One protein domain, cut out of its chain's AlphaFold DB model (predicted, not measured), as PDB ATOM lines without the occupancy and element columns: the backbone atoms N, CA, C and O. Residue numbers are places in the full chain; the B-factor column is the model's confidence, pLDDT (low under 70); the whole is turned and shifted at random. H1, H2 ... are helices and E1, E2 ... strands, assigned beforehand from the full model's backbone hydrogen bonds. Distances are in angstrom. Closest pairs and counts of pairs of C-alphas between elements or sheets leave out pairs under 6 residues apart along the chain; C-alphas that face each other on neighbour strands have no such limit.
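This is residues 10 to 95 of the 410 residues of the protein "Hypothetical protein" of Paramoeba aestuarina (UniProt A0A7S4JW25). A small wall of three short parallel strands stands near the middle, with the short helix H1 over one face and H4 grazing the sheet beside edge strand E3. H2 and H3 lie farther out toward one end, and H5 runs off toward the other; no helix touches another. The 86 printed residues run E1 H1 E2 H2 H3 H4 E3 H5, five named helices and three named strands, sheet order E1 E2 E3, mostly helix. The whole is compact, with a radius of gyration of the C-alphas of 13.1 A and spans of 39 by 29 by 22 A.

The strands are E1, residues 15 to 17, from C-alpha 15 at (170.825, 177.145, 200.135); E2, 29 to 32; and E3, 78 to 81, 10.1 A long. The helices are H1, 21 to 25; H2, 41 to 50, 14.6 A; H3, 54 to 59; H4, 61 to 71, 15.3 A; and H5, 83 to 94, 17.1 A, ending at C-alpha 94 at (174.937, 162.433, 212.666).

E1 and E2 are parallel at 53 degrees, with N 16 and O 30 3.2 A apart, within hydrogen-bond range. E2 and E3 are parallel at 29 degrees, with N 31 and O 79 at 2.8 A. E1, H1 and E2 form a strand-helix-strand unit, two parallel neighbour strands with a helix between, its crossover right-handed; E2, H2 H3 H4 and E3 form another. H1 is on the sheet at a height of 8.9 A, only just over E2, on which 3 of its 5 C-alphas fall. H4 only grazes the sheet; its closest C-alphas to E3 are those of Leu 65 and Phe 80, 6.1 A. H3 and H4 are close but not clearly touching, C-alphas of Leu 57 and Leu 64 6.7 A apart, about perpendicular at 75 degrees. H2 is apart from H3 and H4. H5 is not on the sheet. In H2, H3, H4 and H5 every O i to N i+4 pair is within hydrogen-bond range; H1 has 0 of 1, and 1 of 2 O i to N i+3 pairs.

The farthest C-alphas, of Arg 51 and Gln 94, are 39.6 A apart. Residues 48 to 53, of which 48 to 50 belong to H2, stand free. The printed part has no cut and no long link. Its mean pLDDT is 70.3; residues 10 to 31, 72 to 79, 81 and 86 to 95 are under 70.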
ATOM      1  N   LEU A  10     171.278 174.884 210.887       40.84
ATOM      2  CA  LEU A  10     170.199 173.923 211.069       40.84
ATOM      3  C   LEU A  10     168.798 174.512 210.846       40.84
ATOM      4  O   LEU A  10     167.859 173.735 210.710       40.84
ATOM      5  N   SER A  11     168.653 175.843 210.770       39.66
ATOM      6  CA  SER A  11     167.385 176.522 210.444       39.66
ATOM      7  C   SER A  11     167.303 177.060 209.005       39.66
ATOM      8  O   SER A  11     166.340 177.747 208.667       39.66
ATOM      9  N   PHE A  12     168.332 176.845 208.175       45.00
ATOM     10  CA  PHE A  12     168.457 177.437 206.835       45.00
ATOM     11  C   PHE A  12     167.913 176.483 205.764       45.00
ATOM     12  O   PHE A  12     168.655 175.794 205.068       45.00
ATOM     13  N   ASN A  13     166.584 176.435 205.639       40.44
ATOM     14  CA  ASN A  13     165.874 175.395 204.879       40.44
ATOM     15  C   ASN A  13     166.023 175.473 203.339       40.44
ATOM     16  O   ASN A  13     165.509 174.602 202.638       40.44
ATOM     17  N   ARG A  14     166.741 176.469 202.798       48.50
ATOM     18  CA  ARG A  14     167.299 176.456 201.432       48.50
ATOM     19  C   ARG A  14     168.680 177.117 201.397       48.50
ATOM     20  O   ARG A  14     168.922 178.110 202.081       48.50
ATOM     21  N   PHE A  15     169.533 176.585 200.526       53.03
ATOM     22  CA  PHE A  15     170.825 177.145 200.135       53.03
ATOM     23  C   PHE A  15     170.714 177.750 198.740       53.03
ATOM     24  O   PHE A  15     169.999 177.197 197.901       53.03
ATOM     25  N   VAL A  16     171.378 178.877 198.491       53.94
ATOM     26  CA  VAL A  16     171.247 179.607 197.220       53.94
ATOM     27  C   VAL A  16     172.611 180.128 196.766       53.94
ATOM     28  O   VAL A  16     173.465 180.446 197.591       53.94
ATOM     29  N   THR A  17     172.831 180.194 195.456       55.44
ATOM     30  CA  THR A  17     174.017 180.813 194.849       55.44
ATOM     31  C   THR A  17     173.960 182.340 194.971       55.44
ATOM     32  O   THR A  17     172.884 182.941 195.027       55.44
ATOM     33  N   THR A  18     175.114 183.007 195.001       52.94
ATOM     34  CA  THR A  18     175.217 184.474 195.171       52.94
ATOM     35  C   THR A  18     174.697 185.287 193.976       52.94
ATOM     36  O   THR A  18     174.491 186.503 194.092       52.94
ATOM     37  N   SER A  19     174.392 184.603 192.865       50.59
ATOM     38  CA  SER A  19     173.727 185.117 191.661       50.59
ATOM     39  C   SER A  19     172.214 185.342 191.802       50.59
ATOM     40  O   SER A  19     171.613 185.969 190.935       50.59
ATOM     41  N   ASN A  20     171.571 184.864 192.873       54.69
ATOM     42  CA  ASN A  20     170.125 185.018 193.052       54.69
ATOM     43  C   ASN A  20     169.777 186.352 193.743       54.69
ATOM     44  O   ASN A  20     169.909 186.490 194.964       54.69
ATOM     45  N   GLU A  21     169.316 187.338 192.969       52.44
ATOM     46  CA  GLU A  21     168.986 188.685 193.461       52.44
ATOM     47  C   GLU A  21     167.854 188.705 194.504       52.44
ATOM     48  O   GLU A  21     167.937 189.455 195.480       52.44
ATOM     49  N   GLU A  22     166.849 187.825 194.397       49.72
ATOM     50  CA  GLU A  22     165.765 187.728 195.390       49.72
ATOM     51  C   GLU A  22     166.244 187.219 196.760       49.72
ATOM     52  O   GLU A  22     165.643 187.526 197.795       49.72
ATOM     53  N   ALA A  23     167.323 186.429 196.788       48.91
ATOM     54  CA  ALA A  23     167.897 185.892 198.020       48.91
ATOM     55  C   ALA A  23     168.763 186.924 198.763       48.91
ATOM     56  O   ALA A  23     168.936 186.808 199.979       48.91
ATOM     57  N   ARG A  24     169.251 187.973 198.078       48.78
ATOM     58  CA  ARG A  24     170.078 189.041 198.679       48.78
ATOM     59  C   ARG A  24     169.326 189.877 199.721       48.78
ATOM     60  O   ARG A  24     169.958 190.465 200.594       48.78
ATOM     61  N   THR A  25     167.993 189.906 199.660       44.44
ATOM     62  CA  THR A  25     167.131 190.740 200.521       44.44
ATOM     63  C   THR A  25     166.377 189.950 201.599       44.44
ATOM     64  O   THR A  25     165.700 190.543 202.454       44.44
ATOM     65  N   LYS A  26     166.457 188.612 201.581       47.00
ATOM     66  CA  LYS A  26     165.629 187.741 202.423       47.00
ATOM     67  C   LYS A  26     166.341 187.253 203.676       47.00
ATOM     68  O   LYS A  26     167.554 187.092 203.756       47.00
ATOM     69  N   LYS A  27     165.510 187.051 204.697       45.69
ATOM     70  CA  LYS A  27     165.885 187.207 206.102       45.69
ATOM     71  C   LYS A  27     166.371 185.926 206.805       45.69
ATOM     72  O   LYS A  27     166.437 185.919 208.031       45.69
ATOM     73  N   ASN A  28     166.746 184.905 206.027       53.47
ATOM     74  CA  ASN A  28     167.785 183.909 206.338       53.47
ATOM     75  C   ASN A  28     168.079 183.052 205.085       53.47
ATOM     76  O   ASN A  28     167.235 182.253 204.686       53.47
ATOM     77  N   TYR A  29     169.275 183.183 204.500       55.41
ATOM     78  CA  TYR A  29     169.821 182.299 203.456       55.41
ATOM     79  C   TYR A  29     171.309 182.021 203.723       55.41
ATOM     80  O   TYR A  29     172.034 182.894 204.209       55.41
ATOM     81  N   ALA A  30     171.757 180.802 203.420       61.91
ATOM     82  CA  ALA A  30     173.170 180.441 203.382       61.91
ATOM     83  C   ALA A  30     173.632 180.431 201.918       61.91
ATOM     84  O   ALA A  30     172.983 179.812 201.067       61.91
ATOM     85  N   PHE A  31     174.718 181.146 201.642       69.31
ATOM     86  CA  PHE A  31     175.303 181.302 200.319       69.31
ATOM     87  C   PHE A  31     176.482 180.353 200.149       69.31
ATOM     88  O   PHE A  31     177.364 180.296 201.012       69.31
ATOM     89  N   TYR A  32     176.482 179.636 199.029       72.56
ATOM     90  CA  TYR A  32     177.645 178.877 198.587       72.56
ATOM     91  C   TYR A  32     178.683 179.825 198.016       72.56
ATOM     92  O   TYR A  32     178.347 180.658 197.172       72.56
ATOM     93  N   VAL A  33     179.910 179.687 198.501       81.06
ATOM     94  CA  VAL A  33     181.076 180.409 197.998       81.06
ATOM     95  C   VAL A  33     182.264 179.454 198.000       81.06
ATOM     96  O   VAL A  33     182.494 178.753 198.985       81.06
ATOM     97  N   GLU A  34     183.003 179.418 196.901       82.88
ATOM     98  CA  GLU A  34     184.221 178.620 196.730       82.88
ATOM     99  C   GLU A  34     185.449 179.526 196.552       82.88
ATOM    100  O   GLU A  34     186.564 179.126 196.890       82.88
ATOM    101  N   CYS A  35     185.258 180.775 196.111       86.44
ATOM    102  CA  CYS A  35     186.325 181.771 196.015       86.44
ATOM    103  C   CYS A  35     185.890 183.174 196.475       86.44
ATOM    104  O   CYS A  35     184.736 183.416 196.839       86.44
ATOM    105  N   LEU A  36     186.843 184.116 196.478       87.94
ATOM    106  CA  LEU A  36     186.564 185.512 196.820       87.94
ATOM    107  C   LEU A  36     185.553 186.153 195.861       87.94
ATOM    108  O   LEU A  36     184.727 186.922 196.334       87.94
ATOM    109  N   ASP A  37     185.592 185.821 194.568       86.62
ATOM    110  CA  ASP A  37     184.725 186.421 193.538       86.62
ATOM    111  C   ASP A  37     183.250 186.032 193.689       86.62
ATOM    112  O   ASP A  37     182.363 186.732 193.202       86.62
ATOM    113  N   ASP A  38     182.968 184.938 194.404       84.81
ATOM    114  CA  ASP A  38     181.597 184.546 194.714       84.81
ATOM    115  C   ASP A  38     180.956 185.475 195.756       84.81
ATOM    116  O   ASP A  38     179.732 185.459 195.918       84.81
ATOM    117  N   LEU A  39     181.748 186.260 196.499       84.31
ATOM    118  CA  LEU A  39     181.244 187.109 197.572       84.31
ATOM    119  C   LEU A  39     180.457 188.318 197.023       84.31
ATOM    120  O   LEU A  39     180.750 188.863 195.965       84.31
ATOM    121  N   PRO A  40     179.434 188.801 197.751       80.94
ATOM    122  CA  PRO A  40     178.700 189.997 197.352       80.94
ATOM    123  C   PRO A  40     179.593 191.255 197.269       80.94
ATOM    124  O   PRO A  40     180.503 191.399 198.089       80.94
ATOM    125  N   PRO A  41     179.298 192.222 196.375       81.50
ATOM    126  CA  PRO A  41     180.112 193.435 196.195       81.50
ATOM    127  C   PRO A  41     180.368 194.247 197.477       81.50
ATOM    128  O   PRO A  41     181.467 194.754 197.684       81.50
ATOM    129  N   ASP A  42     179.390 194.327 198.384       79.81
ATOM    130  CA  ASP A  42     179.538 195.014 199.676       79.81
ATOM    131  C   ASP A  42     180.566 194.339 200.604       79.81
ATOM    132  O   ASP A  42     181.189 194.991 201.447       79.81
ATOM    133  N   ILE A  43     180.789 193.033 200.430       84.31
ATOM    134  CA  ILE A  43     181.844 192.306 201.137       84.31
ATOM    135  C   ILE A  43     183.208 192.654 200.552       84.31
ATOM    136  O   ILE A  43     184.122 192.896 201.336       84.31
ATOM    137  N   HIS A  44     183.349 192.762 199.228       86.62
ATOM    138  CA  HIS A  44     184.614 193.160 198.596       86.62
ATOM    139  C   HIS A  44     185.118 194.511 199.113       86.62
ATOM    140  O   HIS A  44     186.272 194.603 199.534       86.62
ATOM    141  N   GLU A  45     184.243 195.514 199.230       85.38
ATOM    142  CA  GLU A  45     184.609 196.809 199.825       85.38
ATOM    143  C   GLU A  45     185.106 196.642 201.276       85.38
ATOM    144  O   GLU A  45     186.093 197.246 201.714       85.38
ATOM    145  N   SER A  46     184.461 195.761 202.047       86.00
ATOM    146  CA  SER A  46     184.934 195.432 203.387       86.00
ATOM    147  C   SER A  46     186.294 194.721 203.391       86.00
ATOM    148  O   SER A  46     187.053 194.928 204.344       86.00
ATOM    149  N   LEU A  47     186.587 193.862 202.412       89.69
ATOM    150  CA  LEU A  47     187.868 193.157 202.297       89.69
ATOM    151  C   LEU A  47     188.997 194.131 201.943       89.69
ATOM    152  O   LEU A  47     190.066 194.080 202.553       89.69
ATOM    153  N   GLU A  48     188.746 195.091 201.055       88.81
ATOM    154  CA  GLU A  48     189.707 196.150 200.723       88.81
ATOM    155  C   GLU A  48     190.078 196.983 201.957       88.81
ATOM    156  O   GLU A  48     191.258 197.213 202.244       88.81
ATOM    157  N   ARG A  49     189.084 197.342 202.783       88.81
ATOM    158  CA  ARG A  49     189.310 198.036 204.066       88.81
ATOM    159  C   ARG A  49     190.106 197.203 205.070       88.81
ATOM    160  O   ARG A  49     190.669 197.770 206.011       88.81
ATOM    161  N   MET A  50     190.157 195.875 204.926       89.62
ATOM    162  CA  MET A  50     191.031 195.037 205.752       89.62
ATOM    163  C   MET A  50     192.499 195.202 205.367       89.62
ATOM    164  O   MET A  50     193.343 194.915 206.211       89.62
ATOM    165  N   ARG A  51     192.830 195.689 204.160       90.75
ATOM    166  CA  ARG A  51     194.208 195.881 203.663       90.75
ATOM    167  C   ARG A  51     195.069 194.611 203.748       90.75
ATOM    168  O   ARG A  51     196.257 194.677 204.076       90.75
ATOM    169  N   ILE A  52     194.459 193.441 203.565       91.25
ATOM    170  CA  ILE A  52     195.153 192.147 203.522       91.25
ATOM    171  C   ILE A  52     195.283 191.748 202.047       91.25
ATOM    172  O   ILE A  52     194.286 191.845 201.334       91.25
ATOM    173  N   PRO A  53     196.468 191.323 201.568       93.81
ATOM    174  CA  PRO A  53     196.628 190.894 200.181       93.81
ATOM    175  C   PRO A  53     195.634 189.786 199.807       93.81
ATOM    176  O   PRO A  53     195.495 188.822 200.561       93.81
ATOM    177  N   ALA A  54     195.001 189.886 198.632       91.88
ATOM    178  CA  ALA A  54     193.983 188.932 198.169       91.88
ATOM    179  C   ALA A  54     194.476 187.477 198.211       91.88
ATOM    180  O   ALA A  54     193.826 186.630 198.810       91.88
ATOM    181  N   LYS A  55     195.708 187.217 197.746       92.69
ATOM    182  CA  LYS A  55     196.345 185.888 197.829       92.69
ATOM    183  C   LYS A  55     196.378 185.308 199.249       92.69
ATOM    184  O   LYS A  55     196.292 184.099 199.435       92.69
ATOM    185  N   HIS A  56     196.537 186.160 200.263       93.75
ATOM    186  CA  HIS A  56     196.557 185.718 201.656       93.75
ATOM    187  C   HIS A  56     195.139 185.417 202.164       93.75
ATOM    188  O   HIS A  56     194.951 184.443 202.889       93.75
ATOM    189  N   LEU A  57     194.148 186.210 201.742       93.50
ATOM    190  CA  LEU A  57     192.732 185.947 202.008       93.50
ATOM    191  C   LEU A  57     192.269 184.635 201.358       93.50
ATOM    192  O   LEU A  57     191.638 183.830 202.033       93.50
ATOM    193  N   GLU A  58     192.637 184.387 200.099       93.38
ATOM    194  CA  GLU A  58     192.341 183.144 199.363       93.38
ATOM    195  C   GLU A  58     192.964 181.923 200.041       93.38
ATOM    196  O   GLU A  58     192.287 180.926 200.285       93.38
ATOM    197  N   LYS A  59     194.243 182.017 200.429       93.62
ATOM    198  CA  LYS A  59     194.942 180.939 201.144       93.62
ATOM    199  C   LYS A  59     194.226 180.526 202.437       93.62
ATOM    200  O   LYS A  59     194.277 179.359 202.817       93.62
ATOM    201  N   HIS A  60     193.578 181.472 203.119       93.56
ATOM    202  CA  HIS A  60     192.846 181.237 204.366       93.56
ATOM    203  C   HIS A  60     191.349 181.537 204.212       93.56
ATOM    204  O   HIS A  60     190.730 182.131 205.099       93.56
ATOM    205  N   PHE A  61     190.758 181.120 203.091       91.00
ATOM    206  CA  PHE A  61     189.376 181.457 202.759       91.00
ATOM    207  C   PHE A  61     188.366 180.955 203.807       91.00
ATOM    208  O   PHE A  61     187.539 181.735 204.269       91.00
ATOM    209  N   GLU A  62     188.483 179.713 204.300       86.56
ATOM    210  CA  GLU A  62     187.583 179.192 205.352       86.56
ATOM    211  C   GLU A  62     187.610 180.048 206.635       86.56
ATOM    212  O   GLU A  62     186.566 180.332 207.227       86.56
ATOM    213  N   LEU A  63     188.799 180.507 207.038       90.69
ATOM    214  CA  LEU A  63     188.981 181.403 208.181       90.69
ATOM    215  C   LEU A  63     188.318 182.763 207.928       90.69
ATOM    216  O   LEU A  63     187.665 183.309 208.821       90.69
ATOM    217  N   LEU A  64     188.461 183.309 206.716       91.38
ATOM    218  CA  LEU A  64     187.788 184.546 206.331       91.38
ATOM    219  C   LEU A  64     186.265 184.403 206.466       91.38
ATOM    220  O   LEU A  64     185.626 185.280 207.050       91.38
ATOM    221  N   LEU A  65     185.687 183.293 206.000       86.94
ATOM    222  CA  LEU A  65     184.246 183.039 206.110       86.94
ATOM    223  C   LEU A  65     183.779 182.946 207.568       86.94
ATOM    224  O   LEU A  65     182.722 183.493 207.902       86.94
ATOM    225  N   ASN A  66     184.572 182.326 208.450       85.00
ATOM    226  CA  ASN A  66     184.294 182.288 209.890       85.00
ATOM    227  C   ASN A  66     184.247 183.706 210.485       85.00
ATOM    228  O   ASN A  66     183.290 184.064 211.177       85.00
ATOM    229  N   ILE A  67     185.235 184.543 210.153       88.50
ATOM    230  CA  ILE A  67     185.327 185.931 210.629       88.50
ATOM    231  C   ILE A  67     184.169 186.780 210.100       88.50
ATOM    232  O   ILE A  67     183.543 187.501 210.877       88.50
ATOM    233  N   LEU A  68     183.851 186.694 208.805       85.31
ATOM    234  CA  LEU A  68     182.730 187.428 208.202       85.31
ATOM    235  C   LEU A  68     181.396 187.020 208.830       85.31
ATOM    236  O   LEU A  68     180.565 187.870 209.144       85.31
ATOM    237  N   SER A  69     181.222 185.722 209.073       78.00
ATOM    238  CA  SER A  69     180.033 185.171 209.720       78.00
ATOM    239  C   SER A  69     179.867 185.645 211.167       78.00
ATOM    240  O   SER A  69     178.730 185.724 211.644       78.00
ATOM    241  N   PHE A  70     180.968 185.952 211.858       80.88
ATOM    242  CA  PHE A  70     180.976 186.386 213.254       80.88
ATOM    243  C   PHE A  70     180.886 187.912 213.421       80.88
ATOM    244  O   PHE A  70     180.057 188.409 214.181       80.88
ATOM    245  N   ALA A  71     181.754 188.663 212.741       76.25
ATOM    246  CA  ALA A  71     182.036 190.062 213.061       76.25
ATOM    247  C   ALA A  71     181.143 191.073 212.327       76.25
ATOM    248  O   ALA A  71     181.114 192.249 212.701       76.25
ATOM    249  N   ASP A  72     180.439 190.662 211.274       68.12
ATOM    250  CA  ASP A  72     179.705 191.605 210.444       68.12
ATOM    251  C   ASP A  72     178.244 191.779 210.881       68.12
ATOM    252  O   ASP A  72     177.367 190.943 210.647       68.12
ATOM    253  N   LYS A  73     177.983 192.925 211.516       56.19
ATOM    254  CA  LYS A  73     176.670 193.305 212.048       56.19
ATOM    255  C   LYS A  73     175.642 193.647 210.964       56.19
ATOM    256  O   LYS A  73     174.454 193.650 211.277       56.19
ATOM    257  N   HIS A  74     176.070 193.915 209.723       50.84
ATOM    258  CA  HIS A  74     175.188 194.118 208.563       50.84
ATOM    259  C   HIS A  74     174.866 192.800 207.835       50.84
ATOM    260  O   HIS A  74     173.965 192.755 206.998       50.84
ATOM    261  N   ILE A  75     175.504 191.695 208.249       51.41
ATOM    262  CA  ILE A  75     175.259 190.315 207.806       51.41
ATOM    263  C   ILE A  75     174.505 189.490 208.882       51.41
ATOM    264  O   ILE A  75     174.810 188.313 209.073       51.41
ATOM    265  N   PRO A  76     173.495 189.991 209.625       44.53
ATOM    266  CA  PRO A  76     172.870 189.152 210.644       44.53
ATOM    267  C   PRO A  76     172.001 188.037 210.029       44.53
ATOM    268  O   PRO A  76     171.484 187.204 210.764       44.53
ATOM    269  N   ARG A  77     171.799 188.018 208.700       52.06
ATOM    270  CA  ARG A  77     170.872 187.105 207.998       52.06
ATOM    271  C   ARG A  77     171.403 186.484 206.692       52.06
ATOM    272  O   ARG A  77     170.666 185.748 206.037       52.06
ATOM    273  N   ARG A  78     172.679 186.712 206.346       57.09
ATOM    274  CA  ARG A  78     173.423 185.829 205.422       57.09
ATOM    275  C   ARG A  78     174.268 184.844 206.239       57.09
ATOM    276  O   ARG A  78     174.667 185.157 207.364       57.09
ATOM    277  N   ARG A  79     174.629 183.706 205.650       63.41
ATOM    278  CA  ARG A  79     175.811 182.893 206.012       63.41
ATOM    279  C   ARG A  79     176.622 182.641 204.735       63.41
ATOM    280  O   ARG A  79     176.007 182.591 203.676       63.41
ATOM    281  N   PHE A  80     177.938 182.458 204.825       72.19
ATOM    282  CA  PHE A  80     178.780 182.042 203.694       72.19
ATOM    283  C   PHE A  80     179.517 180.777 204.060       72.19
ATOM    284  O   PHE A  80     180.092 180.733 205.147       72.19
ATOM    285  N   VAL A  81     179.499 179.791 203.172       69.31
ATOM    286  CA  VAL A  81     180.153 178.507 203.407       69.31
ATOM    287  C   VAL A  81     180.566 177.793 202.140       69.31
ATOM    288  O   VAL A  81     179.903 177.894 201.108       69.31
ATOM    289  N   THR A  82     181.626 177.009 202.281       75.81
ATOM    290  CA  THR A  82     182.090 176.079 201.253       75.81
ATOM    291  C   THR A  82     181.331 174.754 201.327       75.81
ATOM    292  O   THR A  82     180.743 174.395 202.364       75.81
ATOM    293  N   HIS A  83     181.387 173.964 200.252       71.94
ATOM    294  CA  HIS A  83     180.879 172.590 200.271       71.94
ATOM    295  C   HIS A  83     181.551 171.725 201.352       71.94
ATOM    296  O   HIS A  83     180.869 170.981 202.065       71.94
ATOM    297  N   ALA A  84     182.866 171.873 201.540       72.69
ATOM    298  CA  ALA A  84     183.631 171.117 202.530       72.69
ATOM    299  C   ALA A  84     183.186 171.405 203.977       72.69
ATOM    300  O   ALA A  84     183.038 170.482 204.788       72.69
ATOM    301  N   GLN A  85     182.914 172.673 204.311       70.31
ATOM    302  CA  GLN A  85     182.389 173.057 205.626       70.31
ATOM    303  C   GLN A  85     181.010 172.438 205.880       70.31
ATOM    304  O   GLN A  85     180.741 171.927 206.969       70.31
ATOM    305  N   LEU A  86     180.149 172.414 204.861       68.00
ATOM    306  CA  LEU A  86     178.818 171.816 204.934       68.00
ATOM    307  C   LEU A  86     178.847 170.308 205.177       68.00
ATOM    308  O   LEU A  86     178.054 169.803 205.974       68.00
ATOM    309  N   GLU A  87     179.755 169.580 204.531       67.19
ATOM    310  CA  GLU A  87     179.924 168.150 204.794       67.19
ATOM    311  C   GLU A  87     180.411 167.875 206.216       67.19
ATOM    312  O   GLU A  87     179.875 166.982 206.877       67.19
ATOM    313  N   LYS A  88     181.366 168.669 206.722       68.69
ATOM    314  CA  LYS A  88     181.804 168.597 208.127       68.69
ATOM    315  C   LYS A  88     180.623 168.832 209.076       68.69
ATOM    316  O   LYS A  88     180.411 168.037 209.990       68.69
ATOM    317  N   ILE A  89     179.802 169.856 208.815       62.75
ATOM    318  CA  ILE A  89     178.586 170.151 209.593       62.75
ATOM    319  C   ILE A  89     177.592 168.981 209.524       62.75
ATOM    320  O   ILE A  89     177.041 168.576 210.547       62.75
ATOM    321  N   ARG A  90     177.354 168.397 208.342       62.97
ATOM    322  CA  ARG A  90     176.431 167.259 208.162       62.97
ATOM    323  C   ARG A  90     176.903 166.001 208.888       62.97
ATOM    324  O   ARG A  90     176.079 165.338 209.508       62.97
ATOM    325  N   LYS A  91     178.202 165.700 208.860       61.88
ATOM    326  CA  LYS A  91     178.790 164.584 209.619       61.88
ATOM    327  C   LYS A  91     178.663 164.816 211.128       61.88
ATOM    328  O   LYS A  91     178.272 163.907 211.850       61.88
ATOM    329  N   GLN A  92     178.864 166.051 211.594       56.38
ATOM    330  CA  GLN A  92     178.612 166.419 212.992       56.38
ATOM    331  C   GLN A  92     177.127 166.318 213.396       56.38
ATOM    332  O   GLN A  92     176.859 166.010 214.551       56.38
ATOM    333  N   ARG A  93     176.156 166.506 212.480       47.69
ATOM    334  CA  ARG A  93     174.716 166.265 212.764       47.69
ATOM    335  C   ARG A  93     174.392 164.804 213.070       47.69
ATOM    336  O   ARG A  93     173.384 164.551 213.718       47.69
ATOM    337  N   GLN A  94     175.167 163.872 212.519       43.91
ATOM    338  CA  GLN A  94     174.937 162.433 212.666       43.91
ATOM    339  C   GLN A  94     175.658 161.852 213.884       43.91
ATOM    340  O   GLN A  94     175.294 160.774 214.346       43.91
ATOM    341  N   ALA A  95     176.655 162.562 214.422       41.78
ATOM    342  CA  ALA A  95     177.245 162.205 215.699       41.78
ATOM    343  C   ALA A  95     176.204 162.434 216.810       41.78
ATOM    344  O   ALA A  95     175.565 163.493 216.825       41.78
TER     345      ALA A  95